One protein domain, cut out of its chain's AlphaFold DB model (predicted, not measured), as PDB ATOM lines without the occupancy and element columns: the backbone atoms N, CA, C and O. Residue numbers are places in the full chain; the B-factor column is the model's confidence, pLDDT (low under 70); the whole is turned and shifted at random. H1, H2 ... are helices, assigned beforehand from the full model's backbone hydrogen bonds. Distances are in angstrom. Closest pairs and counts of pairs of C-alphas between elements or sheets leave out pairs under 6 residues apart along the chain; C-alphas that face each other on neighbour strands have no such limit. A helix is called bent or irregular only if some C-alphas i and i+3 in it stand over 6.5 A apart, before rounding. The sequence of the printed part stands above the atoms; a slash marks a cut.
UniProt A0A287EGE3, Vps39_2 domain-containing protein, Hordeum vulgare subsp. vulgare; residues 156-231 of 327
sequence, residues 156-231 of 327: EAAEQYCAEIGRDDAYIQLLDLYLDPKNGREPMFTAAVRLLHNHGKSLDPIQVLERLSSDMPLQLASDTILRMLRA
ATOM      1  N   GLU A 156     -20.875  40.251  23.481       89.31
ATOM      2  CA  GLU A 156     -22.018  41.099  23.149       89.31
ATOM      3  C   GLU A 156     -22.381  41.996  24.332       89.31
ATOM      4  O   GLU A 156     -22.501  43.211  24.166       89.31
ATOM      5  N   ALA A 157     -22.452  41.433  25.541       89.25
ATOM      6  CA  ALA A 157     -22.688  42.210  26.755       89.25
ATOM      7  C   ALA A 157     -21.579  43.250  27.006       89.25
ATOM      8  O   ALA A 157     -21.865  44.382  27.402       89.25
ATOM      9  N   ALA A 158     -20.315  42.906  26.732       91.12
ATOM     10  CA  ALA A 158     -19.200  43.848  26.846       91.12
ATOM     11  C   ALA A 158     -19.307  45.011  25.838       91.12
ATOM     12  O   ALA A 158     -19.088  46.167  26.204       91.12
ATOM     13  N   GLU A 159     -19.682  44.733  24.583       90.00
ATOM     14  CA  GLU A 159     -19.905  45.764  23.557       90.00
ATOM     15  C   GLU A 159     -21.092  46.677  23.905       90.00
ATOM     16  O   GLU A 159     -20.992  47.899  23.745       90.00
ATOM     17  N   GLN A 160     -22.189  46.109  24.421       90.56
ATOM     18  CA  GLN A 160     -23.349  46.870  24.893       90.56
ATOM     19  C   GLN A 160     -22.967  47.813  26.038       90.56
ATOM     20  O   GLN A 160     -23.321  48.991  26.000       90.56
ATOM     21  N   TYR A 161     -22.169  47.343  26.998       89.69
ATOM     22  CA  TYR A 161     -21.690  48.180  28.097       89.69
ATOM     23  C   TYR A 161     -20.814  49.347  27.608       89.69
ATOM     24  O   TYR A 161     -20.993  50.492  28.029       89.69
ATOM     25  N   CYS A 162     -19.911  49.103  26.652       90.19
ATOM     26  CA  CYS A 162     -19.138  50.174  26.015       90.19
ATOM     27  C   CYS A 162     -20.038  51.193  25.291       90.19
ATOM     28  O   CYS A 162     -19.763  52.396  25.332       90.19
ATOM     29  N   ALA A 163     -21.124  50.734  24.660       89.38
ATOM     30  CA  ALA A 163     -22.080  51.603  23.979       89.38
ATOM     31  C   ALA A 163     -22.869  52.488  24.957       89.38
ATOM     32  O   ALA A 163     -23.103  53.659  24.658       89.38
ATOM     33  N   GLU A 164     -23.237  51.962  26.128       88.50
ATOM     34  CA  GLU A 164     -23.896  52.722  27.198       88.50
ATOM     35  C   GLU A 164     -22.985  53.810  27.778       88.50
ATOM     36  O   GLU A 164     -23.438  54.929  28.025       88.50
ATOM     37  N   ILE A 165     -21.693  53.510  27.960       87.44
ATOM     38  CA  ILE A 165     -20.697  54.496  28.406       87.44
ATOM     39  C   ILE A 165     -20.482  55.580  27.337       87.44
ATOM     40  O   ILE A 165     -20.274  56.751  27.665       87.44
ATOM     41  N   GLY A 166     -20.498  55.196  26.057       84.25
ATOM     42  CA  GLY A 166     -20.365  56.110  24.922       84.25
ATOM     43  C   GLY A 166     -18.981  56.757  24.781       84.25
ATOM     44  O   GLY A 166     -18.861  57.798  24.133       84.25
ATOM     45  N   ARG A 167     -17.936  56.178  25.389       85.19
ATOM     46  CA  ARG A 167     -16.549  56.671  25.307       85.19
ATOM     47  C   ARG A 167     -15.700  55.756  24.431       85.19
ATOM     48  O   ARG A 167     -15.675  54.547  24.639       85.19
ATOM     49  N   ASP A 168     -14.944  56.349  23.510       82.38
ATOM     50  CA  ASP A 168     -14.034  55.607  22.626       82.38
ATOM     51  C   ASP A 168     -12.933  54.869  23.415       82.38
ATOM     52  O   ASP A 168     -12.535  53.765  23.041       82.38
ATOM     53  N   ASP A 169     -12.507  55.424  24.556       86.19
ATOM     54  CA  ASP A 169     -11.496  54.822  25.435       86.19
ATOM     55  C   ASP A 169     -11.923  53.444  25.971       86.19
ATOM     56  O   ASP A 169     -11.081  52.560  26.125       86.19
ATOM     57  N   ALA A 170     -13.222  53.231  26.214       89.31
ATOM     58  CA  ALA A 170     -13.744  51.961  26.723       89.31
ATOM     59  C   ALA A 170     -13.589  50.833  25.690       89.31
ATOM     60  O   ALA A 170     -13.198  49.717  26.028       89.31
ATOM     61  N   TYR A 171     -13.810  51.137  24.408       89.81
ATOM     62  CA  TYR A 171     -13.598  50.181  23.323       89.81
ATOM     63  C   TYR A 171     -12.119  49.837  23.129       89.81
ATOM     64  O   TYR A 171     -11.802  48.686  22.832       89.81
ATOM     65  N   ILE A 172     -11.214  50.807  23.305       89.06
ATOM     66  CA  ILE A 172      -9.766  50.549  23.263       89.06
ATOM     67  C   ILE A 172      -9.353  49.652  24.435       89.06
ATOM     68  O   ILE A 172      -8.655  48.667  24.217       89.06
ATOM     69  N   GLN A 173      -9.840  49.923  25.648       89.38
ATOM     70  CA  GLN A 173      -9.585  49.067  26.812       89.38
ATOM     71  C   GLN A 173     -10.117  47.644  26.612       89.38
ATOM     72  O   GLN A 173      -9.439  46.677  26.949       89.38
ATOM     73  N   LEU A 174     -11.315  47.498  26.042       90.81
ATOM     74  CA  LEU A 174     -11.886  46.191  25.728       90.81
ATOM     75  C   LEU A 174     -11.058  45.453  24.663       90.81
ATOM     76  O   LEU A 174     -10.807  44.256  24.795       90.81
ATOM     77  N   LEU A 175     -10.575  46.170  23.643       89.44
ATOM     78  CA  LEU A 175      -9.657  45.620  22.649       89.44
ATOM     79  C   LEU A 175      -8.354  45.135  23.299       89.44
ATOM     80  O   LEU A 175      -7.913  44.028  23.007       89.44
ATOM     81  N   ASP A 176      -7.771  45.919  24.208       89.12
ATOM     82  CA  ASP A 176      -6.575  45.518  24.955       89.12
ATOM     83  C   ASP A 176      -6.810  44.252  25.776       89.12
ATOM     84  O   ASP A 176      -5.970  43.357  25.783       89.12
ATOM     85  N   LEU A 177      -7.964  44.155  26.443       89.12
ATOM     86  CA  LEU A 177      -8.333  42.983  27.236       89.12
ATOM     87  C   LEU A 177      -8.456  41.717  26.381       89.12
ATOM     88  O   LEU A 177      -8.087  40.640  26.848       89.12
ATOM     89  N   TYR A 178      -8.941  41.830  25.141       89.06
ATOM     90  CA  TYR A 178      -8.994  40.699  24.214       89.06
ATOM     91  C   TYR A 178      -7.624  40.320  23.647       89.06
ATOM     92  O   TYR A 178      -7.386  39.137  23.397       89.06
ATOM     93  N   LEU A 179      -6.743  41.295  23.413       86.88
ATOM     94  CA  LEU A 179      -5.425  41.069  22.814       86.88
ATOM     95  C   LEU A 179      -4.368  40.606  23.825       86.88
ATOM     96  O   LEU A 179      -3.502  39.819  23.456       86.88
ATOM     97  N   ASP A 180      -4.435  41.067  25.072       83.88
ATOM     98  CA  ASP A 180      -3.530  40.664  26.152       83.88
ATOM     99  C   ASP A 180      -4.312  40.385  27.451       83.88
ATOM    100  O   ASP A 180      -4.369  41.210  28.378       83.88
ATOM    101  N   PRO A 181      -4.962  39.211  27.541       79.69
ATOM    102  CA  PRO A 181      -5.620  38.795  28.763       79.69
ATOM    103  C   PRO A 181      -4.555  38.437  29.812       79.69
ATOM    104  O   PRO A 181      -4.054  37.314  29.864       79.69
ATOM    105  N   LYS A 182      -4.272  39.379  30.723       71.69
ATOM    106  CA  LYS A 182      -3.285  39.307  31.834       71.69
ATOM    107  C   LYS A 182      -3.327  38.047  32.722       71.69
ATOM    108  O   LYS A 182      -2.450  37.853  33.558       71.69
ATOM    109  N   ASN A 183      -4.327  37.188  32.555       66.56
ATOM    110  CA  ASN A 183      -4.561  35.971  33.327       66.56
ATOM    111  C   ASN A 183      -3.870  34.721  32.743       66.56
ATOM    112  O   ASN A 183      -4.228  33.607  33.123       66.56
ATOM    113  N   GLY A 184      -2.932  34.876  31.801       68.81
ATOM    114  CA  GLY A 184      -2.244  33.749  31.152       68.81
ATOM    115  C   GLY A 184      -3.137  32.937  30.208       68.81
ATOM    116  O   GLY A 184      -2.823  31.788  29.907       68.81
ATOM    117  N   ARG A 185      -4.264  33.518  29.772       75.69
ATOM    118  CA  ARG A 185      -5.134  32.940  28.740       75.69
ATOM    119  C   ARG A 185      -4.607  33.277  27.351       75.69
ATOM    120  O   ARG A 185      -3.832  34.215  27.180       75.69
ATOM    121  N   GLU A 186      -5.048  32.512  26.360       80.38
ATOM    122  CA  GLU A 186      -4.776  32.844  24.967       80.38
ATOM    123  C   GLU A 186      -5.583  34.080  24.533       80.38
ATOM    124  O   GLU A 186      -6.710  34.282  24.998       80.38
ATOM    125  N   PRO A 187      -5.022  34.914  23.648       83.38
ATOM    126  CA  PRO A 187      -5.696  36.102  23.143       83.38
ATOM    127  C   PRO A 187      -6.964  35.758  22.346       83.38
ATOM    128  O   PRO A 187      -6.978  34.892  21.467       83.38
ATOM    129  N   MET A 188      -8.043  36.495  22.609       85.75
ATOM    130  CA  MET A 188      -9.364  36.308  22.002       85.75
ATOM    131  C   MET A 188      -9.476  37.070  20.675       85.75
ATOM    132  O   MET A 188     -10.254  38.013  20.515       85.75
ATOM    133  N   PHE A 189      -8.694  36.648  19.683       85.31
ATOM    134  CA  PHE A 189      -8.583  37.338  18.395       85.31
ATOM    135  C   PHE A 189      -9.909  37.477  17.630       85.31
ATOM    136  O   PHE A 189     -10.125  38.468  16.931       85.31
ATOM    137  N   THR A 190     -10.819  36.509  17.754       86.88
ATOM    138  CA  THR A 190     -12.131  36.549  17.090       86.88
ATOM    139  C   THR A 190     -13.025  37.652  17.654       86.88
ATOM    140  O   THR A 190     -13.657  38.371  16.877       86.88
ATOM    141  N   ALA A 191     -13.041  37.827  18.978       87.38
ATOM    142  CA  ALA A 191     -13.771  38.898  19.652       87.38
ATOM    143  C   ALA A 191     -13.170  40.270  19.311       87.38
ATOM    144  O   ALA A 191     -13.898  41.175  18.905       87.38
ATOM    145  N   ALA A 192     -11.838  40.390  19.327       88.50
ATOM    146  CA  ALA A 192     -11.141  41.612  18.919       88.50
ATOM    147  C   ALA A 192     -11.484  42.036  17.476       88.50
ATOM    148  O   ALA A 192     -11.776  43.203  17.212       88.50
ATOM    149  N   VAL A 193     -11.507  41.094  16.525       87.56
ATOM    150  CA  VAL A 193     -11.870  41.395  15.129       87.56
ATOM    151  C   VAL A 193     -13.343  41.781  14.988       87.56
ATOM    152  O   VAL A 193     -13.646  42.675  14.194       87.56
ATOM    153  N   ARG A 194     -14.255  41.154  15.745       88.56
ATOM    154  CA  ARG A 194     -15.680  41.536  15.775       88.56
ATOM    155  C   ARG A 194     -15.863  42.963  16.289       88.56
ATOM    156  O   ARG A 194     -16.485  43.765  15.593       88.56
ATOM    157  N   LEU A 195     -15.208  43.311  17.395       89.38
ATOM    158  CA  LEU A 195     -15.216  44.665  17.948       89.38
ATOM    159  C   LEU A 195     -14.710  45.683  16.917       89.38
ATOM    160  O   LEU A 195     -15.374  46.685  16.642       89.38
ATOM    161  N   LEU A 196     -13.572  45.409  16.267       87.50
ATOM    162  CA  LEU A 196     -13.029  46.278  15.214       87.50
ATOM    163  C   LEU A 196     -13.947  46.375  13.990       87.50
ATOM    164  O   LEU A 196     -14.005  47.420  13.340       87.50
ATOM    165  N   HIS A 197     -14.672  45.309  13.654       86.19
ATOM    166  CA  HIS A 197     -15.639  45.319  12.561       86.19
ATOM    167  C   HIS A 197     -16.820  46.246  12.861       86.19
ATOM    168  O   HIS A 197     -17.201  47.035  11.993       86.19
ATOM    169  N   ASN A 198     -17.383  46.145  14.064       86.50
ATOM    170  CA  ASN A 198     -18.588  46.864  14.471       86.50
ATOM    171  C   ASN A 198     -18.285  48.332  14.804       86.50
ATOM    172  O   ASN A 198     -18.975  49.239  14.335       86.50
ATOM    173  N   HIS A 199     -17.206  48.572  15.552       85.19
ATOM    174  CA  HIS A 199     -16.905  49.870  16.162       85.19
ATOM    175  C   HIS A 199     -15.639  50.546  15.620       85.19
ATOM    176  O   HIS A 199     -15.399  51.715  15.903       85.19
ATOM    177  N   GLY A 200     -14.859  49.902  14.747       80.25
ATOM    178  CA  GLY A 200     -13.590  50.462  14.262       80.25
ATOM    179  C   GLY A 200     -13.694  51.815  13.537       80.25
ATOM    180  O   GLY A 200     -12.706  52.530  13.399       80.25
ATOM    181  N   LYS A 201     -14.879  52.217  13.065       77.88
ATOM    182  CA  LYS A 201     -15.072  53.523  12.411       77.88
ATOM    183  C   LYS A 201     -14.919  54.709  13.377       77.88
ATOM    184  O   LYS A 201     -14.473  55.767  12.923       77.88
ATOM    185  N   SER A 202     -15.343  54.570  14.635       79.31
ATOM    186  CA  SER A 202     -15.241  55.644  15.635       79.31
ATOM    187  C   SER A 202     -13.840  55.725  16.234       79.31
ATOM    188  O   SER A 202     -13.335  56.826  16.435       79.31
ATOM    189  N   LEU A 203     -13.183  54.575  16.401       84.12
ATOM    190  CA  LEU A 203     -11.863  54.478  17.016       84.12
ATOM    191  C   LEU A 203     -10.779  55.218  16.230       84.12
ATOM    192  O   LEU A 203     -10.807  55.322  14.996       84.12
ATOM    193  N   ASP A 204      -9.783  55.714  16.962       84.12
ATOM    194  CA  ASP A 204      -8.605  56.311  16.352       84.12
ATOM    195  C   ASP A 204      -7.697  55.218  15.759       84.12
ATOM    196  O   ASP A 204      -7.211  54.358  16.498       84.12
ATOM    197  N   PRO A 205      -7.427  55.225  14.436       84.31
ATOM    198  CA  PRO A 205      -6.636  54.171  13.812       84.31
ATOM    199  C   PRO A 205      -5.222  54.050  14.370       84.31
ATOM    200  O   PRO A 205      -4.671  52.960  14.345       84.31
ATOM    201  N   ILE A 206      -4.624  55.151  14.836       85.25
ATOM    202  CA  ILE A 206      -3.257  55.133  15.370       85.25
ATOM    203  C   ILE A 206      -3.226  54.326  16.668       85.25
ATOM    204  O   ILE A 206      -2.457  53.376  16.760       85.25
ATOM    205  N   GLN A 207      -4.131  54.623  17.604       86.31
ATOM    206  CA  GLN A 207      -4.243  53.873  18.857       86.31
ATOM    207  C   GLN A 207      -4.523  52.390  18.607       86.31
ATOM    208  O   GLN A 207      -3.878  51.534  19.201       86.31
ATOM    209  N   VAL A 208      -5.429  52.066  17.680       86.81
ATOM    210  CA  VAL A 208      -5.716  50.667  17.322       86.81
ATOM    211  C   VAL A 208      -4.467  49.960  16.782       86.81
ATOM    212  O   VAL A 208      -4.187  48.832  17.176       86.81
ATOM    213  N   LEU A 209      -3.697  50.611  15.905       84.31
ATOM    214  CA  LEU A 209      -2.474  50.034  15.336       84.31
ATOM    215  C   LEU A 209      -1.354  49.860  16.368       84.31
ATOM    216  O   LEU A 209      -0.591  48.911  16.254       84.31
ATOM    217  N   GLU A 210      -1.256  50.741  17.364       86.44
ATOM    218  CA  GLU A 210      -0.284  50.614  18.458       86.44
ATOM    219  C   GLU A 210      -0.599  49.438  19.394       86.44
ATOM    220  O   GLU A 210       0.319  48.850  19.961       86.44
ATOM    221  N   ARG A 211      -1.883  49.084  19.554       84.56
ATOM    222  CA  ARG A 211      -2.323  47.970  20.415       84.56
ATOM    223  C   ARG A 211      -2.339  46.616  19.724       84.56
ATOM    224  O   ARG A 211      -2.227  45.594  20.396       84.56
ATOM    225  N   LEU A 212      -2.451  46.591  18.399       78.56
ATOM    226  CA  LEU A 212      -2.282  45.373  17.612       78.56
ATOM    227  C   LEU A 212      -0.815  44.922  17.711       78.56
ATOM    228  O   LEU A 212       0.045  45.380  16.961       78.56
ATOM    229  N   SER A 213      -0.528  44.051  18.681       67.69
ATOM    230  CA  SER A 213       0.799  43.477  18.899       67.69
ATOM    231  C   SER A 213       1.304  42.724  17.660       67.69
ATOM    232  O   SER A 213       0.539  42.358  16.763       67.69
ATOM    233  N   SER A 214       2.609  42.435  17.622       66.69
ATOM    234  CA  SER A 214       3.235  41.622  16.566       66.69
ATOM    235  C   SER A 214       2.671  40.203  16.452       66.69
ATOM    236  O   SER A 214       2.893  39.545  15.436       66.69
ATOM    237  N   ASP A 215       1.962  39.743  17.480       68.62
ATOM    238  CA  ASP A 215       1.477  38.371  17.601       68.62
ATOM    239  C   ASP A 215       0.095  38.192  16.954       68.62
ATOM    240  O   ASP A 215      -0.307  37.071  16.637       68.62
ATOM    241  N   MET A 216      -0.625  39.293  16.695       73.44
ATOM    242  CA  MET A 216      -1.905  39.250  15.996       73.44
ATOM    243  C   MET A 216      -1.696  38.869  14.519       73.44
ATOM    244  O   MET A 216      -0.994  39.578  13.785       73.44
ATOM    245  N   PRO A 217      -2.375  37.827  14.000       75.62
ATOM    246  CA  PRO A 217      -2.350  37.536  12.577       75.62
ATOM    247  C   PRO A 217      -3.027  38.670  11.798       75.62
ATOM    248  O   PRO A 217      -4.255  38.778  11.747       75.62
ATOM    249  N   LEU A 218      -2.213  39.493  11.126       75.00
ATOM    250  CA  LEU A 218      -2.667  40.655  10.350       75.00
ATOM    251  C   LEU A 218      -3.735  40.293   9.309       75.00
ATOM    252  O   LEU A 218      -4.587  41.115   8.989       75.00
ATOM    253  N   GLN A 219      -3.728  39.055   8.806       79.38
ATOM    254  CA  GLN A 219      -4.735  38.562   7.864       79.38
ATOM    255  C   GLN A 219      -6.161  38.704   8.419       79.38
ATOM    256  O   GLN A 219      -7.044  39.154   7.691       79.38
ATOM    257  N   LEU A 220      -6.365  38.421   9.712       77.88
ATOM    258  CA  LEU A 220      -7.681  38.442  10.361       77.88
ATOM    259  C   LEU A 220      -8.238  39.867  10.505       77.88
ATOM    260  O   LEU A 220      -9.446  40.075  10.429       77.88
ATOM    261  N   ALA A 221      -7.353  40.849  10.690       77.06
ATOM    262  CA  ALA A 221      -7.712  42.254  10.878       77.06
ATOM    263  C   ALA A 221      -7.543  43.104   9.603       77.06
ATOM    264  O   ALA A 221      -7.893  44.281   9.587       77.06
ATOM    265  N   SER A 222      -7.007  42.547   8.514       83.94
ATOM    266  CA  SER A 222      -6.653  43.328   7.323       83.94
ATOM    267  C   SER A 222      -7.867  44.013   6.681       83.94
ATOM    268  O   SER A 222      -7.831  45.216   6.423       83.94
ATOM    269  N   ASP A 223      -8.976  43.292   6.507       83.50
ATOM    270  CA  ASP A 223     -10.210  43.827   5.922       83.50
ATOM    271  C   ASP A 223     -10.895  44.876   6.804       83.50
ATOM    272  O   ASP A 223     -11.503  45.826   6.294       83.50
ATOM    273  N   THR A 224     -10.837  44.722   8.130       80.81
ATOM    274  CA  THR A 224     -11.376  45.709   9.077       80.81
ATOM    275  C   THR A 224     -10.506  46.962   9.090       80.81
ATOM    276  O   THR A 224     -11.025  48.050   8.841       80.81
ATOM    277  N   ILE A 225      -9.185  46.824   9.235       82.69
ATOM    278  CA  ILE A 225      -8.228  47.942   9.217       82.69
ATOM    279  C   ILE A 225      -8.307  48.712   7.893       82.69
ATOM    280  O   ILE A 225      -8.390  49.943   7.889       82.69
ATOM    281  N   LEU A 226      -8.349  48.020   6.749       86.94
ATOM    282  CA  LEU A 226      -8.478  48.669   5.441       86.94
ATOM    283  C   LEU A 226      -9.776  49.470   5.332       86.94
ATOM    284  O   LEU A 226      -9.761  50.589   4.813       86.94
ATOM    285  N   ARG A 227     -10.900  48.932   5.822       84.69
ATOM    286  CA  ARG A 227     -12.173  49.665   5.862       84.69
ATOM    287  C   ARG A 227     -12.094  50.887   6.773       84.69
ATOM    288  O   ARG A 227     -12.520  51.958   6.344       84.69
ATOM    289  N   MET A 228     -11.506  50.761   7.963       84.50
ATOM    290  CA  MET A 228     -11.307  51.875   8.897       84.50
ATOM    291  C   MET A 228     -10.479  52.998   8.263       84.50
ATOM    292  O   MET A 228     -10.926  54.144   8.196       84.50
ATOM    293  N   LEU A 229      -9.305  52.675   7.712       86.44
ATOM    294  CA  LEU A 229      -8.416  53.655   7.083       86.44
ATOM    295  C   LEU A 229      -9.077  54.327   5.871       86.44
ATOM    296  O   LEU A 229      -9.030  55.551   5.736       86.44
ATOM    297  N   ARG A 230      -9.763  53.554   5.016       88.50
ATOM    298  CA  ARG A 230     -10.525  54.101   3.878       88.50
ATOM    299  C   ARG A 230     -11.638  55.038   4.340       88.50
ATOM    300  O   ARG A 230     -11.799  56.107   3.753       88.50
ATOM    301  N   ALA A 231     -12.369  54.679   5.395       86.19
ATOM    302  CA  ALA A 231     -13.415  55.523   5.963       86.19
ATOM    303  C   ALA A 231     -12.848  56.840   6.515       86.19
ATOM    304  O   ALA A 231     -13.427  57.897   6.271       86.19
TER     305      ALA A 231
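Overview. This is residues 156 to 231 of the 327 residues of the protein "Vps39_2 domain-containing protein" of Hordeum vulgare subsp. vulgare (UniProt A0A287EGE3). Four helices, H2, H3, H5 and H4, stand round in a loosely closed ring, each meeting the next at a tilt of 36 degrees or less, and H1 packs on H2 on the side away from H5. The ring is thinnest where H4 meets H5, and the link of residues 180 to 188 makes a loop at one end of the longest axis. The printed part has 76 residues with five named helices, H1 to H5 in chain order, and no named strand; the class is all helix, and the helix packing is mostly aligned. The whole is compact, with a radius of gyration of the C-alphas of 11.7 A, and rounded, with spans of 33 by 28 by 19 A.

Arrangement. H1, residues 156 to 165, and H2, residues 168 to 179, form a helical hairpin at a shallow tilt of 27 degrees; H2 touches H1 with residues 170 to 174 alone, and the closest C-alphas, of Cys 162 and Ala 170, are 5.7 A apart. H2 and H3, residues 189 to 199, form a second hairpin, at 17 degrees, with the C-alphas of Leu 175 and Ala 192 closest at 5.7 A. H1 and H3 are close but not clearly touching, with the C-alphas of Glu 159 and Leu 195 closest at 7.4 A. H2 is the hub, touching three helices; the third is H4, residues 205 to 211, which runs the same way at a steep tilt of 36 degrees, only just past shallow, with the C-alphas of Asp 176 and Arg 211 closest at 6.7 A. H5, residues 218 to 231, touches H3 with residues 220 to 225 alone, the same way at a shallow tilt of 9 degrees, and the C-alphas of His 197 and Thr 224 come closest, 5.5 A apart. H4 and H5 form a hairpin at 24 degrees but only just touch, with 3 pairs of C-alphas within 8 A; the closest are those of Pro 205 and Leu 229, 7.0 A apart. H2 and H5 are apart, and so are H3 and H4. In H1, H2, H3 and H4 every O i to N i+4 pair is within hydrogen-bond range; in H5 it is 8 of 10.

Along the chain. H1 begins at C-alpha 156 (-22.018, 41.099, 23.149) and is 14.5 A long. H2 measures 16.9 A, H3 15.2 A and H4 10.0 A. H5, 18.9 A, ends at C-alpha 231 (-13.415, 55.523, 5.963); it is irregular, with C-alphas 220 and 223 7.4 A apart.

Size, cuts and confidence. The C-alphas farthest apart, of Gly 184 and Ala 231, are 35.1 A apart. The printed part has no cut and no long link. The mean pLDDT of the printed part is 83.8, and residues 183 to 184 and 213 to 215 are under 70.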